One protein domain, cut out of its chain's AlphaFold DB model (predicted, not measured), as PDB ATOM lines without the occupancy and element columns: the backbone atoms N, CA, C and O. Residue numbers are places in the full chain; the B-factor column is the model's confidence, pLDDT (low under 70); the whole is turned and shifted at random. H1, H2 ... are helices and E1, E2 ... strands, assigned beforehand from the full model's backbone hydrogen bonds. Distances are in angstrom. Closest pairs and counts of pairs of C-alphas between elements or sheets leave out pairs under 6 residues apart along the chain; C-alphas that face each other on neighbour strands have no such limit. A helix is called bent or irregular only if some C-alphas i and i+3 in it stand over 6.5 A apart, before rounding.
ATOM      1  N   ALA A  20     -12.006  26.420 -26.839       81.00
ATOM      2  CA  ALA A  20     -12.914  26.201 -27.965       81.00
ATOM      3  C   ALA A  20     -12.392  26.847 -29.261       81.00
ATOM      4  O   ALA A  20     -12.607  26.309 -30.342       81.00
ATOM      5  N   GLN A  21     -11.636  27.947 -29.161       82.44
ATOM      6  CA  GLN A  21     -11.030  28.620 -30.319       82.44
ATOM      7  C   GLN A  21      -9.917  27.791 -30.980       82.44
ATOM      8  O   GLN A  21      -9.544  28.043 -32.125       82.44
ATOM      9  N   GLN A  22      -9.365  26.806 -30.268       78.56
ATOM     10  CA  GLN A  22      -8.257  25.986 -30.751       78.56
ATOM     11  C   GLN A  22      -8.726  24.837 -31.659       78.56
ATOM     12  O   GLN A  22      -7.896  24.267 -32.369       78.56
ATOM     13  N   TYR A  23     -10.033  24.548 -31.682       78.00
ATOM     14  CA  TYR A  23     -10.673  23.540 -32.530       78.00
ATOM     15  C   TYR A  23     -11.134  24.161 -33.859       78.00
ATOM     16  O   TYR A  23     -12.278  24.581 -34.008       78.00
ATOM     17  N   THR A  24     -10.224  24.232 -34.833       81.12
ATOM     18  CA  THR A  24     -10.492  24.694 -36.212       81.12
ATOM     19  C   THR A  24     -10.422  23.524 -37.195       81.12
ATOM     20  O   THR A  24      -9.702  22.562 -36.924       81.12
ATOM     21  N   SER A  25     -11.135  23.600 -38.331       78.19
ATOM     22  CA  SER A  25     -11.151  22.557 -39.383       78.19
ATOM     23  C   SER A  25      -9.739  22.102 -39.756       78.19
ATOM     24  O   SER A  25      -9.416  20.921 -39.700       78.19
ATOM     25  N   ASP A  26      -8.852  23.070 -39.972       75.94
ATOM     26  CA  ASP A  26      -7.484  22.837 -40.433       75.94
ATOM     27  C   ASP A  26      -6.620  22.114 -39.384       75.94
ATOM     28  O   ASP A  26      -5.669  21.408 -39.723       75.94
ATOM     29  N   ARG A  27      -6.931  22.281 -38.091       71.56
ATOM     30  CA  ARG A  27      -6.236  21.599 -36.987       71.56
ATOM     31  C   ARG A  27      -6.788  20.207 -36.709       71.56
ATOM     32  O   ARG A  27      -6.053  19.380 -36.177       71.56
ATOM     33  N   ILE A  28      -8.055  19.971 -37.045       72.12
ATOM     34  CA  ILE A  28      -8.730  18.681 -36.882       72.12
ATOM     35  C   ILE A  28      -8.307  17.726 -38.000       72.12
ATOM     36  O   ILE A  28      -8.003  16.578 -37.707       72.12
ATOM     37  N   ASP A  29      -8.201  18.195 -39.244       70.88
ATOM     38  CA  ASP A  29      -7.865  17.336 -40.389       70.88
ATOM     39  C   ASP A  29      -6.382  16.914 -40.401       70.88
ATOM     40  O   ASP A  29      -6.025  15.821 -40.845       70.88
ATOM     41  N   ASN A  30      -5.498  17.735 -39.825       65.94
ATOM     42  CA  ASN A  30      -4.062  17.462 -39.708       65.94
ATOM     43  C   ASN A  30      -3.703  16.654 -38.442       65.94
ATOM     44  O   ASN A  30      -2.733  16.969 -37.742       65.94
ATOM     45  N   VAL A  31      -4.465  15.589 -38.150       59.66
ATOM     46  CA  VAL A  31      -4.291  14.715 -36.965       59.66
ATOM     47  C   VAL A  31      -2.852  14.197 -36.822       59.66
ATOM     48  O   VAL A  31      -2.363  14.036 -35.706       59.66
ATOM     49  N   SER A  32      -2.130  14.001 -37.933       57.09
ATOM     50  CA  SER A  32      -0.741  13.511 -37.927       57.09
ATOM     51  C   SER A  32       0.271  14.481 -37.304       57.09
ATOM     52  O   SER A  32       1.340  14.046 -36.884       57.09
ATOM     53  N   THR A  33      -0.048  15.780 -37.233       59.47
ATOM     54  CA  THR A  33       0.864  16.829 -36.733       59.47
ATOM     55  C   THR A  33       0.494  17.303 -35.315       59.47
ATOM     56  O   THR A  33       1.232  18.079 -34.716       59.47
ATOM     57  N   GLY A  34      -0.620  16.821 -34.741       57.03
ATOM     58  CA  GLY A  34      -0.969  17.034 -33.327       57.03
ATOM     59  C   GLY A  34      -1.376  18.463 -32.940       57.03
ATOM     60  O   GLY A  34      -1.146  18.872 -31.806       57.03
ATOM     61  N   SER A  35      -1.949  19.254 -33.858       63.94
ATOM     62  CA  SER A  35      -2.219  20.680 -33.591       63.94
ATOM     63  C   SER A  35      -3.506  20.970 -32.806       63.94
ATOM     64  O   SER A  35      -3.626  22.074 -32.266       63.94
ATOM     65  N   ALA A  36      -4.479  20.055 -32.763       68.06
ATOM     66  CA  ALA A  36      -5.665  20.214 -31.925       68.06
ATOM     67  C   ALA A  36      -5.358  19.715 -30.499       68.06
ATOM     68  O   ALA A  36      -4.846  18.602 -30.356       68.06
ATOM     69  N   PRO A  37      -5.647  20.500 -29.444       70.50
ATOM     70  CA  PRO A  37      -5.457  20.038 -28.076       70.50
ATOM     71  C   PRO A  37      -6.339  18.812 -27.814       70.50
ATOM     72  O   PRO A  37      -7.498  18.748 -28.240       70.50
ATOM     73  N   LEU A  38      -5.786  17.830 -27.103       71.25
ATOM     74  CA  LEU A  38      -6.555  16.686 -26.620       71.25
ATOM     75  C   LEU A  38      -7.722  17.184 -25.751       71.25
ATOM     76  O   LEU A  38      -7.584  18.219 -25.089       71.25
ATOM     77  N   PRO A  39      -8.868  16.477 -25.748       73.38
ATOM     78  CA  PRO A  39      -9.949  16.808 -24.832       73.38
ATOM     79  C   PRO A  39      -9.409  16.842 -23.392       73.38
ATOM     80  O   PRO A  39      -8.509  16.060 -23.063       73.38
ATOM     81  N   PRO A  40      -9.921  17.747 -22.538       74.50
ATOM     82  CA  PRO A  40      -9.476  17.837 -21.155       74.50
ATOM     83  C   PRO A  40      -9.616  16.477 -20.465       74.50
ATOM     84  O   PRO A  40     -10.567  15.734 -20.723       74.50
ATOM     85  N   HIS A  41      -8.655  16.147 -19.599       75.00
ATOM     86  CA  HIS A  41      -8.723  14.916 -18.823       75.00
ATOM     87  C   HIS A  41     -10.015  14.896 -17.995       75.00
ATOM     88  O   HIS A  41     -10.380  15.931 -17.429       75.00
ATOM     89  N   PRO A  42     -10.718  13.750 -17.931       77.75
ATOM     90  CA  PRO A  42     -11.923  13.641 -17.126       77.75
ATOM     91  C   PRO A  42     -11.585  14.000 -15.680       77.75
ATOM     92  O   PRO A  42     -10.631  13.473 -15.107       77.75
ATOM     93  N   HIS A  43     -12.352  14.925 -15.109       78.06
ATOM     94  CA  HIS A  43     -12.186  15.314 -13.719       78.06
ATOM     95  C   HIS A  43     -12.511  14.113 -12.829       78.06
ATOM     96  O   HIS A  43     -13.631  13.604 -12.845       78.06
ATOM     97  N   THR A  44     -11.517  13.652 -12.076       80.81
ATOM     98  CA  THR A  44     -11.685  12.614 -11.053       80.81
ATOM     99  C   THR A  44     -12.319  13.172  -9.787       80.81
ATOM    100  O   THR A  44     -12.950  12.424  -9.048       80.81
ATOM    101  N   GLU A  45     -12.194  14.481  -9.578       86.56
ATOM    102  CA  GLU A  45     -12.683  15.208  -8.416       86.56
ATOM    103  C   GLU A  45     -13.638  16.303  -8.884       86.56
ATOM    104  O   GLU A  45     -13.309  17.097  -9.772       86.56
ATOM    105  N   PHE A  46     -14.837  16.344  -8.317       85.38
ATOM    106  CA  PHE A  46     -15.817  17.369  -8.648       85.38
ATOM    107  C   PHE A  46     -16.665  17.736  -7.436       85.38
ATOM    108  O   PHE A  46     -17.028  16.897  -6.620       85.38
ATOM    109  N   CYS A  47     -17.008  19.018  -7.327       82.44
ATOM    110  CA  CYS A  47     -17.891  19.512  -6.280       82.44
ATOM    111  C   CYS A  47     -19.335  19.519  -6.795       82.44
ATOM    112  O   CYS A  47     -19.645  20.206  -7.771       82.44
ATOM    113  N   VAL A  48     -20.224  18.771  -6.146       81.56
ATOM    114  CA  VAL A  48     -21.660  18.742  -6.446       81.56
ATOM    115  C   VAL A  48     -22.413  19.137  -5.183       81.56
ATOM    116  O   VAL A  48     -22.251  18.530  -4.133       81.56
ATOM    117  N   PHE A  49     -23.214  20.203  -5.272       82.00
ATOM    118  CA  PHE A  49     -23.969  20.775  -4.144       82.00
ATOM    119  C   PHE A  49     -23.128  21.139  -2.904       82.00
ATOM    120  O   PHE A  49     -23.644  21.167  -1.792       82.00
ATOM    121  N   GLY A  50     -21.848  21.471  -3.096       80.75
ATOM    122  CA  GLY A  50     -20.937  21.810  -1.999       80.75
ATOM    123  C   GLY A  50     -20.239  20.602  -1.367       80.75
ATOM    124  O   GLY A  50     -19.382  20.800  -0.511       80.75
ATOM    125  N   GLU A  51     -20.556  19.382  -1.804       78.38
ATOM    126  CA  GLU A  51     -19.837  18.165  -1.431       78.38
ATOM    127  C   GLU A  51     -18.790  17.828  -2.491       78.38
ATOM    128  O   GLU A  51     -19.057  17.875  -3.695       78.38
ATOM    129  N   GLU A  52     -17.582  17.510  -2.041       82.31
ATOM    130  CA  GLU A  52     -16.493  17.053  -2.896       82.31
ATOM    131  C   GLU A  52     -16.641  15.550  -3.149       82.31
ATOM    132  O   GLU A  52     -16.630  14.745  -2.220       82.31
ATOM    133  N   TYR A  53     -16.806  15.181  -4.415       79.31
ATOM    134  CA  TYR A  53     -16.888  13.802  -4.877       79.31
ATOM    135  C   TYR A  53     -15.588  13.428  -5.571       79.31
ATOM    136  O   TYR A  53     -15.102  14.169  -6.427       79.31
ATOM    137  N   ARG A  54     -15.067  12.245  -5.249       81.69
ATOM    138  CA  ARG A  54     -13.941  11.626  -5.951       81.69
ATOM    139  C   ARG A  54     -14.433  10.331  -6.580       81.69
ATOM    140  O   ARG A  54     -15.018   9.496  -5.900       81.69
ATOM    141  N   LEU A  55     -14.217  10.158  -7.880       76.50
ATOM    142  CA  LEU A  55     -14.679   8.982  -8.634       76.50
ATOM    143  C   LEU A  55     -14.026   7.666  -8.187       76.50
ATOM    144  O   LEU A  55     -14.540   6.597  -8.505       76.50
ATOM    145  N   GLU A  56     -12.885   7.749  -7.506       75.19
ATOM    146  CA  GLU A  56     -12.127   6.599  -7.006       75.19
ATOM    147  C   GLU A  56     -12.697   6.039  -5.696       75.19
ATOM    148  O   GLU A  56     -12.441   4.879  -5.368       75.19
ATOM    149  N   ASP A  57     -13.470   6.846  -4.966       72.44
ATOM    150  CA  ASP A  57     -14.045   6.456  -3.686       72.44
ATOM    151  C   ASP A  57     -15.298   5.586  -3.876       72.44
ATOM    152  O   ASP A  57     -15.938   5.561  -4.933       72.44
ATOM    153  N   ASP A  58     -15.667   4.859  -2.818       66.62
ATOM    154  CA  ASP A  58     -16.909   4.090  -2.796       66.62
ATOM    155  C   ASP A  58     -18.106   4.993  -3.139       66.62
ATOM    156  O   ASP A  58     -18.285   6.070  -2.572       66.62
ATOM    157  N   VAL A  59     -18.983   4.507  -4.029       68.75
ATOM    158  CA  VAL A  59     -20.185   5.223  -4.517       68.75
ATOM    159  C   VAL A  59     -21.080   5.724  -3.373       68.75
ATOM    160  O   VAL A  59     -21.848   6.670  -3.542       68.75
ATOM    161  N   VAL A  60     -20.999   5.084  -2.204       72.19
ATOM    162  CA  VAL A  60     -21.658   5.517  -0.974       72.19
ATOM    163  C   VAL A  60     -20.609   5.580   0.135       72.19
ATOM    164  O   VAL A  60     -20.044   4.554   0.509       72.19
ATOM    165  N   ALA A  61     -20.366   6.776   0.677       69.81
ATOM    166  CA  ALA A  61     -19.424   6.964   1.773       69.81
ATOM    167  C   ALA A  61     -19.915   6.258   3.059       69.81
ATOM    168  O   ALA A  61     -21.077   6.429   3.439       69.81
ATOM    169  N   PRO A  62     -19.052   5.504   3.765       72.25
ATOM    170  CA  PRO A  62     -19.446   4.767   4.962       72.25
ATOM    171  C   PRO A  62     -19.837   5.701   6.119       72.25
ATOM    172  O   PRO A  62     -19.186   6.720   6.358       72.25
ATOM    173  N   LEU A  63     -20.851   5.307   6.909       73.75
ATOM    174  CA  LEU A  63     -21.363   6.089   8.056       73.75
ATOM    175  C   LEU A  63     -20.288   6.506   9.066       73.75
ATOM    176  O   LEU A  63     -20.419   7.554   9.701       73.75
ATOM    177  N   GLY A  64     -19.236   5.695   9.214       64.69
ATOM    178  CA  GLY A  64     -18.125   5.973  10.123       64.69
ATOM    179  C   GLY A  64     -17.411   7.292   9.814       64.69
ATOM    180  O   GLY A  64     -17.015   7.991  10.743       64.69
ATOM    181  N   ASN A  65     -17.337   7.686   8.538       66.38
ATOM    182  CA  ASN A  65     -16.717   8.949   8.125       66.38
ATOM    183  C   ASN A  65     -17.563  10.167   8.530       66.38
ATOM    184  O   ASN A  65     -17.022  11.242   8.767       66.38
ATOM    185  N   ALA A  66     -18.879   9.986   8.666       64.19
ATOM    186  CA  ALA A  66     -19.811  11.014   9.127       64.19
ATOM    187  C   ALA A  66     -19.963  11.051  10.663       64.19
ATOM    188  O   ALA A  66     -20.760  11.831  11.182       64.19
ATOM    189  N   GLY A  67     -19.243  10.194  11.403       68.81
ATOM    190  CA  GLY A  67     -19.353  10.092  12.863       68.81
ATOM    191  C   GLY A  67     -20.691   9.524  13.353       68.81
ATOM    192  O   GLY A  67     -21.027   9.669  14.529       68.81
ATOM    193  N   VAL A  68     -21.466   8.879  12.475       76.31
ATOM    194  CA  VAL A  68     -22.780   8.315  12.803       76.31
ATOM    195  C   VAL A  68     -22.633   6.832  13.127       76.31
ATOM    196  O   VAL A  68     -21.974   6.080  12.413       76.31
ATOM    197  N   ARG A  69     -23.276   6.383  14.211       76.31
ATOM    198  CA  ARG A  69     -23.297   4.966  14.585       76.31
ATOM    199  C   ARG A  69     -24.059   4.156  13.537       76.31
ATOM    200  O   ARG A  69     -25.250   4.383  13.330       76.31
ATOM    201  N   GLU A  70     -23.388   3.175  12.945       79.44
ATOM    202  CA  GLU A  70     -24.020   2.197  12.060       79.44
ATOM    203  C   GLU A  70     -24.890   1.239  12.890       79.44
ATOM    204  O   GLU A  70     -24.434   0.620  13.856       79.44
ATOM    205  N   LEU A  71     -26.181   1.176  12.563       79.31
ATOM    206  CA  LEU A  71     -27.189   0.418  13.317       79.31
ATOM    207  C   LEU A  71     -27.531  -0.940  12.686       79.31
ATOM    208  O   LEU A  71     -28.287  -1.712  13.277       79.31
ATOM    209  N   TYR A  72     -26.988  -1.245  11.508       77.94
ATOM    210  CA  TYR A  72     -27.192  -2.510  10.805       77.94
ATOM    211  C   TYR A  72     -25.848  -3.227  10.613       77.94
ATOM    212  O   TYR A  72     -24.829  -2.604  10.347       77.94
ATOM    213  N   ALA A  73     -25.840  -4.553  10.774       73.12
ATOM    214  CA  ALA A  73     -24.612  -5.360  10.697       73.12
ATOM    215  C   ALA A  73     -24.492  -6.153   9.384       73.12
ATOM    216  O   ALA A  73     -23.393  -6.460   8.934       73.12
ATOM    217  N   ASN A  74     -25.627  -6.502   8.766       74.88
ATOM    218  CA  ASN A  74     -25.681  -7.422   7.630       74.88
ATOM    219  C   ASN A  74     -26.156  -6.721   6.353       74.88
ATOM    220  O   ASN A  74     -27.359  -6.589   6.121       74.88
ATOM    221  N   LYS A  75     -25.216  -6.372   5.471       70.88
ATOM    222  CA  LYS A  75     -25.503  -5.721   4.177       70.88
ATOM    223  C   LYS A  75     -26.227  -6.630   3.165       70.88
ATOM    224  O   LYS A  75     -26.921  -6.154   2.273       70.88
ATOM    225  N   ASN A  76     -26.170  -7.952   3.353       73.38
ATOM    226  CA  ASN A  76     -26.805  -8.930   2.454       73.38
ATOM    227  C   ASN A  76     -28.341  -8.991   2.580       73.38
ATOM    228  O   ASN A  76     -29.021  -9.489   1.683       73.38
ATOM    229  N   HIS A  77     -28.913  -8.503   3.686       84.62
ATOM    230  CA  HIS A  77     -30.349  -8.591   3.970       84.62
ATOM    231  C   HIS A  77     -30.990  -7.211   4.168       84.62
ATOM    232  O   HIS A  77     -31.661  -6.965   5.174       84.62
ATOM    233  N   TRP A  78     -30.858  -6.336   3.165       86.25
ATOM    234  CA  TRP A  78     -31.411  -4.970   3.142       86.25
ATOM    235  C   TRP A  78     -32.875  -4.890   3.606       86.25
ATOM    236  O   TRP A  78     -33.227  -4.053   4.435       86.25
ATOM    237  N   LYS A  79     -33.740  -5.813   3.164       89.25
ATOM    238  CA  LYS A  79     -35.163  -5.839   3.557       89.25
ATOM    239  C   LYS A  79     -35.374  -6.111   5.048       89.25
ATOM    240  O   LYS A  79     -36.316  -5.584   5.639       89.25
ATOM    241  N   ALA A  80     -34.559  -6.978   5.645       90.62
ATOM    242  CA  ALA A  80     -34.676  -7.318   7.059       90.62
ATOM    243  C   ALA A  80     -34.161  -6.169   7.931       90.62
ATOM    244  O   ALA A  80     -34.844  -5.778   8.877       90.62
ATOM    245  N   GLU A  81     -33.018  -5.589   7.568       90.38
ATOM    246  CA  GLU A  81     -32.422  -4.456   8.282       90.38
ATOM    247  C   GLU A  81     -33.298  -3.198   8.183       90.38
ATOM    248  O   GLU A  81     -33.612  -2.592   9.206       90.38
ATOM    249  N   MET A  82     -33.850  -2.886   7.005       91.88
ATOM    250  CA  MET A  82     -34.803  -1.781   6.847       91.88
ATOM    251  C   MET A  82     -36.046  -1.963   7.733       91.88
ATOM    252  O   MET A  82     -36.515  -1.024   8.372       91.88
ATOM    253  N   LYS A  83     -36.575  -3.190   7.836       93.38
ATOM    254  CA  LYS A  83     -37.708  -3.482   8.730       93.38
ATOM    255  C   LYS A  83     -37.350  -3.308  10.206       93.38
ATOM    256  O   LYS A  83     -38.212  -2.877  10.972       93.38
ATOM    257  N   LYS A  84     -36.127  -3.657  10.616       92.81
ATOM    258  CA  LYS A  84     -35.650  -3.442  11.990       92.81
ATOM    259  C   LYS A  84     -35.526  -1.950  12.294       92.81
ATOM    260  O   LYS A  84     -36.085  -1.509  13.293       92.81
ATOM    261  N   LEU A  85     -34.890  -1.180  11.408       92.56
ATOM    262  CA  LEU A  85     -34.757   0.274  11.550       92.56
ATOM    263  C   LEU A  85     -36.120   0.967  11.591       92.56
ATOM    264  O   LEU A  85     -36.339   1.819  12.441       92.56
ATOM    265  N   ASN A  86     -37.068   0.546  10.754       94.81
ATOM    266  CA  ASN A  86     -38.421   1.099  10.757       94.81
ATOM    267  C   ASN A  86     -39.161   0.811  12.080       94.81
ATOM    268  O   ASN A  86     -39.729   1.713  12.688       94.81
ATOM    269  N   ARG A  87     -39.077  -0.422  12.606       94.75
ATOM    270  CA  ARG A  87     -39.610  -0.733  13.947       94.75
ATOM    271  C   ARG A  87     -38.948   0.123  15.031       94.75
ATOM    272  O   ARG A  87     -39.651   0.642  15.890       94.75
ATOM    273  N   SER A  88     -37.629   0.295  14.964       93.81
ATOM    274  CA  SER A  88     -36.876   1.143  15.895       93.81
ATOM    275  C   SER A  88     -37.296   2.612  15.807       93.81
ATOM    276  O   SER A  88     -37.433   3.258  16.839       93.81
ATOM    277  N   ALA A  89     -37.550   3.130  14.601       94.19
ATOM    278  CA  ALA A  89     -38.014   4.499  14.382       94.19
ATOM    279  C   ALA A  89     -39.399   4.730  14.995       94.19
ATOM    280  O   ALA A  89     -39.622   5.741  15.651       94.19
ATOM    281  N   ILE A  90     -40.315   3.773  14.827       95.44
ATOM    282  CA  ILE A  90     -41.658   3.850  15.411       95.44
ATOM    283  C   ILE A  90     -41.583   3.858  16.942       95.44
ATOM    284  O   ILE A  90     -42.255   4.666  17.576       95.44
ATOM    285  N   ILE A  91     -40.753   2.995  17.539       94.12
ATOM    286  CA  ILE A  91     -40.557   2.965  18.998       94.12
ATOM    287  C   ILE A  91     -39.970   4.295  19.483       94.12
ATOM    288  O   ILE A  91     -40.531   4.906  20.384       94.12
ATOM    289  N   ALA A  92     -38.911   4.796  18.839       92.12
ATOM    290  CA  ALA A  92     -38.298   6.076  19.195       92.12
ATOM    291  C   ALA A  92     -39.268   7.264  19.040       92.12
ATOM    292  O   ALA A  92     -39.231   8.207  19.829       92.12
ATOM    293  N   PHE A  93     -40.176   7.212  18.062       93.88
ATOM    294  CA  PHE A  93     -41.241   8.199  17.907       93.88
ATOM    295  C   PHE A  93     -42.255   8.144  19.056       93.88
ATOM    296  O   PHE A  93     -42.619   9.190  19.588       93.88
ATOM    297  N   PHE A  94     -42.686   6.951  19.471       94.56
ATOM    298  CA  PHE A  94     -43.576   6.814  20.626       94.56
ATOM    299  C   PHE A  94     -42.910   7.266  21.926       94.56
ATOM    300  O   PHE A  94     -43.548   7.989  22.688       94.56
ATOM    301  N   ASP A  95     -41.633   6.935  22.138       91.25
ATOM    302  CA  ASP A  95     -40.855   7.434  23.276       91.25
ATOM    303  C   ASP A  95     -40.812   8.971  23.282       91.25
ATOM    304  O   ASP A  95     -41.025   9.603  24.316       91.25
ATOM    305  N   LEU A  96     -40.573   9.594  22.121       92.12
ATOM    306  CA  LEU A  96     -40.572  11.052  21.995       92.12
ATOM    307  C   LEU A  96     -41.948  11.648  22.325       92.12
ATOM    308  O   LEU A  96     -42.031  12.620  23.074       92.12
ATOM    309  N   VAL A  97     -43.029  11.068  21.800       92.94
ATOM    310  CA  VAL A  97     -44.401  11.509  22.098       92.94
ATOM    311  C   VAL A  97     -44.715  11.359  23.588       92.94
ATOM    312  O   VAL A  97     -45.309  12.260  24.178       92.94
ATOM    313  N   GLU A  98     -44.285  10.271  24.225       92.00
ATOM    314  CA  GLU A  98     -44.475  10.060  25.661       92.00
ATOM    315  C   GLU A  98     -43.751  11.123  26.500       92.00
ATOM    316  O   GLU A  98     -44.336  11.669  27.441       92.00
ATOM    317  N   VAL A  99     -42.513  11.474  26.132       90.88
ATOM    318  CA  VAL A  99     -41.765  12.567  26.773       90.88
ATOM    319  C   VAL A  99     -42.497  13.897  26.598       90.88
ATOM    320  O   VAL A  99     -42.678  14.616  27.577       90.88
ATOM    321  N   LEU A 100     -42.990  14.201  25.394       89.31
ATOM    322  CA  LEU A 100     -43.719  15.445  25.116       89.31
ATOM    323  C   LEU A 100     -45.029  15.567  25.908       89.31
ATOM    324  O   LEU A 100     -45.388  16.669  26.315       89.31
ATOM    325  N   ILE A 101     -45.731  14.453  26.143       92.38
ATOM    326  CA  ILE A 101     -46.965  14.433  26.940       92.38
ATOM    327  C   ILE A 101     -46.663  14.633  28.431       92.38
ATOM    328  O   ILE A 101     -47.405  15.338  29.114       92.38
ATOM    329  N   ARG A 102     -45.605  13.999  28.956       89.81
ATOM    330  CA  ARG A 102     -45.289  14.026  30.396       89.81
ATOM    331  C   ARG A 102     -44.518  15.274  30.825       89.81
ATOM    332  O   ARG A 102     -44.826  15.840  31.869       89.81
ATOM    333  N   ALA A 103     -43.492  15.662  30.071       83.62
ATOM    334  CA  ALA A 103     -42.582  16.750  30.412       83.62
ATOM    335  C   ALA A 103     -41.935  17.338  29.138       83.62
ATOM    336  O   ALA A 103     -40.864  16.882  28.725       83.62
ATOM    337  N   PRO A 104     -42.549  18.362  28.515       82.00
ATOM    338  CA  PRO A 104     -42.097  18.891  27.225       82.00
ATOM    339  C   PRO A 104     -40.714  19.564  27.266       82.00
ATOM    340  O   PRO A 104     -40.004  19.520  26.263       82.00
ATOM    341  N   ASP A 105     -40.304  20.117  28.412       83.44
ATOM    342  CA  ASP A 105     -39.023  20.828  28.576       83.44
ATOM    343  C   ASP A 105     -37.878  19.929  29.080       83.44
ATOM    344  O   ASP A 105     -36.792  20.407  29.409       83.44
ATOM    345  N   HIS A 106     -38.103  18.616  29.183       86.50
ATOM    346  CA  HIS A 106     -37.083  17.704  29.691       86.50
ATOM    347  C   HIS A 106     -35.965  17.480  28.647       86.50
ATOM    348  O   HIS A 106     -36.271  17.219  27.480       86.50
ATOM    349  N   PRO A 107     -34.671  17.460  29.035       85.94
ATOM    350  CA  PRO A 107     -33.548  17.228  28.111       85.94
ATOM    351  C   PRO A 107     -33.605  15.879  27.365       85.94
ATOM    352  O   PRO A 107     -33.077  15.762  26.264       85.94
ATOM    353  N   PHE A 108     -34.328  14.885  27.903       84.62
ATOM    354  CA  PHE A 108     -34.628  13.613  27.207       84.62
ATOM    355  C   PHE A 108     -35.293  13.815  25.838       84.62
ATOM    356  O   PHE A 108     -35.178  12.946  24.975       84.62
ATOM    357  N   ARG A 109     -35.979  14.944  25.611       89.31
ATOM    358  CA  ARG A 109     -36.565  15.275  24.309       89.31
ATOM    359  C   ARG A 109     -35.496  15.346  23.220       89.31
ATOM    360  O   ARG A 109     -35.691  14.796  22.139       89.31
ATOM    361  N   GLU A 110     -34.382  16.021  23.497       88.19
ATOM    362  CA  GLU A 110     -33.298  16.196  22.525       88.19
ATOM    363  C   GLU A 110     -32.556  14.885  22.271       88.19
ATOM    364  O   GLU A 110     -32.237  14.576  21.128       88.19
ATOM    365  N   GLU A 111     -32.367  14.067  23.310       88.62
ATOM    366  CA  GLU A 111     -31.791  12.726  23.178       88.62
ATOM    367  C   GLU A 111     -32.638  11.841  22.249       88.62
ATOM    368  O   GLU A 111     -32.128  11.306  21.267       88.62
ATOM    369  N   LYS A 112     -33.958  11.780  22.470       88.38
ATOM    370  CA  LYS A 112     -34.873  11.004  21.615       88.38
ATOM    371  C   LYS A 112     -34.976  11.551  20.190       88.38
ATOM    372  O   LYS A 112     -35.154  10.788  19.241       88.38
ATOM    373  N   MET A 113     -34.836  12.863  20.017       89.81
ATOM    374  CA  MET A 113     -34.772  13.483  18.693       89.81
ATOM    375  C   MET A 113     -33.480  13.101  17.951       89.81
ATOM    376  O   MET A 113     -33.533  12.780  16.763       89.81
ATOM    377  N   ASN A 114     -32.343  13.066  18.649       90.56
ATOM    378  CA  ASN A 114     -31.063  12.620  18.094       90.56
ATOM    379  C   ASN A 114     -31.072  11.123  17.747       90.56
ATOM    380  O   ASN A 114     -30.527  10.732  16.709       90.56
ATOM    381  N   ASP A 115     -31.737  10.293  18.556       89.94
ATOM    382  CA  ASP A 115     -31.955   8.873  18.252       89.94
ATOM    383  C   ASP A 115     -32.722   8.706  16.933       89.94
ATOM    384  O   ASP A 115     -32.286   7.977  16.038       89.94
ATOM    385  N   LEU A 116     -33.836   9.432  16.766       92.06
ATOM    386  CA  LEU A 116     -34.605   9.427  15.519       92.06
ATOM    387  C   LEU A 116     -33.770   9.899  14.327       92.06
ATOM    388  O   LEU A 116     -33.779   9.248  13.281       92.06
ATOM    389  N   HIS A 117     -33.029  10.996  14.481       91.81
ATOM    390  CA  HIS A 117     -32.160  11.523  13.432       91.81
ATOM    391  C   HIS A 117     -31.121  10.484  12.983       91.81
ATOM    392  O   HIS A 117     -30.969  10.214  11.790       91.81
ATOM    393  N   THR A 118     -30.484   9.811  13.944       90.94
ATOM    394  CA  THR A 118     -29.519   8.732  13.693       90.94
ATOM    395  C   THR A 118     -30.161   7.569  12.937       90.94
ATOM    396  O   THR A 118     -29.587   7.057  11.972       90.94
ATOM    397  N   ILE A 119     -31.370   7.161  13.332       91.94
ATOM    398  CA  ILE A 119     -32.110   6.084  12.668       91.94
ATOM    399  C   ILE A 119     -32.443   6.459  11.213       91.94
ATOM    400  O   ILE A 119     -32.284   5.629  10.315       91.94
ATOM    401  N   PHE A 120     -32.854   7.703  10.947       92.56
ATOM    402  CA  PHE A 120     -33.146   8.156   9.586       92.56
ATOM    403  C   PHE A 120     -31.902   8.241   8.705       92.56
ATOM    404  O   PHE A 120     -31.979   7.827   7.548       92.56
ATOM    405  N   ILE A 121     -30.760   8.706   9.219       90.94
ATOM    406  CA  ILE A 121     -29.498   8.690   8.459       90.94
ATOM    407  C   ILE A 121     -29.132   7.254   8.067       90.94
ATOM    408  O   ILE A 121     -28.845   6.983   6.900       90.94
ATOM    409  N   ASN A 122     -29.228   6.315   9.013       90.06
ATOM    410  CA  ASN A 122     -28.986   4.895   8.752       90.06
ATOM    411  C   ASN A 122     -29.929   4.331   7.674       90.06
ATOM    412  O   ASN A 122     -29.489   3.589   6.798       90.06
ATOM    413  N   MET A 123     -31.217   4.697   7.700       91.69
ATOM    414  CA  MET A 123     -32.165   4.291   6.655       91.69
ATOM    415  C   MET A 123     -31.802   4.861   5.281       91.69
ATOM    416  O   MET A 123     -31.849   4.127   4.295       91.69
ATOM    417  N   HIS A 124     -31.429   6.141   5.201       91.12
ATOM    418  CA  HIS A 124     -31.035   6.768   3.935       91.12
ATOM    419  C   HIS A 124     -29.801   6.105   3.340       91.12
ATOM    420  O   HIS A 124     -29.780   5.805   2.147       91.12
ATOM    421  N   HIS A 125     -28.803   5.818   4.168       88.69
ATOM    422  CA  HIS A 125     -27.618   5.119   3.705       88.69
ATOM    423  C   HIS A 125     -27.938   3.709   3.202       88.69
ATOM    424  O   HIS A 125     -27.505   3.343   2.114       88.69
ATOM    425  N   LEU A 126     -28.776   2.947   3.917       89.06
ATOM    426  CA  LEU A 126     -29.192   1.614   3.471       89.06
ATOM    427  C   LEU A 126     -29.948   1.659   2.128       89.06
ATOM    428  O   LEU A 126     -29.806   0.761   1.301       89.06
ATOM    429  N   ILE A 127     -30.738   2.713   1.884       90.50
ATOM    430  CA  ILE A 127     -31.374   2.954   0.579       90.50
ATOM    431  C   ILE A 127     -30.315   3.254  -0.481       90.50
ATOM    432  O   ILE A 127     -30.393   2.704  -1.577       90.50
ATOM    433  N   ASN A 128     -29.331   4.098  -0.168       89.44
ATOM    434  CA  ASN A 128     -28.263   4.457  -1.095       89.44
ATOM    435  C   ASN A 128     -27.420   3.240  -1.492       89.44
ATOM    436  O   ASN A 128     -27.193   3.045  -2.684       89.44
ATOM    437  N   GLU A 129     -27.066   2.367  -0.545       86.75
ATOM    438  CA  GLU A 129     -26.391   1.092  -0.831       86.75
ATOM    439  C   GLU A 129     -27.244   0.154  -1.707       86.75
ATOM    440  O   GLU A 129     -26.708  -0.645  -2.476       86.75
ATOM    441  N   PHE A 130     -28.578   0.248  -1.638       89.44
ATOM    442  CA  PHE A 130     -29.482  -0.567  -2.455       89.44
ATOM    443  C   PHE A 130     -29.656  -0.043  -3.895       89.44
ATOM    444  O   PHE A 130     -30.001  -0.818  -4.792       89.44
ATOM    445  N   ARG A 131     -29.382   1.245  -4.164       91.06
ATOM    446  CA  ARG A 131     -29.581   1.861  -5.496       91.06
ATOM    447  C   ARG A 131     -28.851   1.135  -6.634       91.06
ATOM    448  O   ARG A 131     -29.489   0.913  -7.665       91.06
ATOM    449  N   PRO A 132     -27.574   0.719  -6.503       90.44
ATOM    450  CA  PRO A 132     -26.882  -0.001  -7.572       90.44
ATOM    451  C   PRO A 132     -27.528  -1.354  -7.892       90.44
ATOM    452  O   PRO A 132     -27.593  -1.744  -9.056       90.44
ATOM    453  N   VAL A 133     -28.037  -2.061  -6.877       89.62
ATOM    454  CA  VAL A 133     -28.751  -3.336  -7.064       89.62
ATOM    455  C   VAL A 133     -30.052  -3.096  -7.829       89.62
ATOM    456  O   VAL A 133     -30.302  -3.756  -8.835       89.62
ATOM    457  N   GLN A 134     -30.825  -2.085  -7.425       92.69
ATOM    458  CA  GLN A 134     -32.051  -1.686  -8.115       92.69
ATOM    459  C   GLN A 134     -31.798  -1.282  -9.576       92.69
ATOM    460  O   GLN A 134     -32.566  -1.659 -10.460       92.69
ATOM    461  N   ALA A 135     -30.724  -0.535  -9.848       94.38
ATOM    462  CA  ALA A 135     -30.361  -0.135 -11.205       94.38
ATOM    463  C   ALA A 135     -30.062  -1.355 -12.093       94.38
ATOM    464  O   ALA A 135     -30.544  -1.425 -13.222       94.38
ATOM    465  N   ARG A 136     -29.334  -2.350 -11.569       95.12
ATOM    466  CA  ARG A 136     -29.054  -3.606 -12.284       95.12
ATOM    467  C   ARG A 136     -30.329  -4.382 -12.602       95.12
ATOM    468  O   ARG A 136     -30.488  -4.840 -13.730       95.12
ATOM    469  N   ASP A 137     -31.245  -4.496 -11.644       95.44
ATOM    470  CA  ASP A 137     -32.531  -5.163 -11.874       95.44
ATOM    471  C   ASP A 137     -33.389  -4.400 -12.897       95.44
ATOM    472  O   ASP A 137     -34.009  -5.016 -13.761       95.44
ATOM    473  N   SER A 138     -33.365  -3.063 -12.875       96.94
ATOM    474  CA  SER A 138     -34.041  -2.241 -13.887       96.94
ATOM    475  C   SER A 138     -33.482  -2.472 -15.293       96.94
ATOM    476  O   SER A 138     -34.254  -2.526 -16.250       96.94
ATOM    477  N   VAL A 139     -32.159  -2.612 -15.435       97.56
ATOM    478  CA  VAL A 139     -31.521  -2.927 -16.724       97.56
ATOM    479  C   VAL A 139     -31.892  -4.334 -17.181       97.56
ATOM    480  O   VAL A 139     -32.209  -4.514 -18.353       97.56
TER     481      VAL A 139
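Overview. This is residues 20 to 139 of the 260 residues of the protein "Mediator of RNA polymerase II transcription subunit 7" of Caenorhabditis japonica (UniProt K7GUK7). A long helical hairpin, H3 with H4a, makes the thick end of an extended model; a long thin arm, residues 30 to 44, runs from the small strand hairpin E1 and E2 to short H1 at the far end. Residues 133 to 139 of H4 stick out. The printed part has 120 residues with four named helices and two named strands, in the order H1 E1 E2 H2 H3 H4; the sheet is antiparallel and the class mostly helix. It is extended, with a radius of gyration of the C-alphas of 24.5 A and spans of 81 by 35 by 22 A.

Arrangement. E1, residues 45 to 48, and E2, residues 51 to 54, form a hairpin, antiparallel at 150 degrees; N 46 and O 53 are 2.9 A apart, N 53 and O 46 2.8 A, within hydrogen-bond range. H4, residues 108 to 139, was assigned as one helix by its hydrogen bonds but is bent: C-alphas 129 and 132 are 6.8 A apart, and its arms H4a, 108 to 129, and H4b, 132 to 139, stand at a steep tilt of 42 degrees. H3, residues 75 to 102, touches H4a in a helical hairpin, opposite ways at a shallow tilt of 20 degrees; their closest C-alphas, Leu 96 and Lys 112, are 5.7 A apart. H3 is irregular, with C-alphas 76 and 79 9.0 A apart, and has a kink of 43 degrees near residue 82. H2, residues 63 to 66, is close to H4a but not clearly touching; their closest C-alphas, Leu 63 and His 125, are 7.7 A apart. H1, residues 25 to 29, is apart from E2, H2, H3, H4a and H4b. Every O i to N i+4 pair is within hydrogen-bond range in H1, H4a and H4b, and 22 of 24 in H3; H2 is too short for one.

Along the chain. H1 begins at C-alpha 25, (-11.151, 22.557, -39.383). H3 measures 38.3 A from first to last C-alpha, H4a 31.8 A and H4b 10.7 A. H4b ends at C-alpha 139, (-31.521, -2.927, -16.724).

Size, cuts and confidence. The C-alphas farthest apart, Ser 32 and Arg 102, are 81.6 A apart. The printed part has no cut, and the link from H1 to E1 is long. The pLDDT is under 70 at residues 30 to 36, 58 to 59, 61 and 64 to 67.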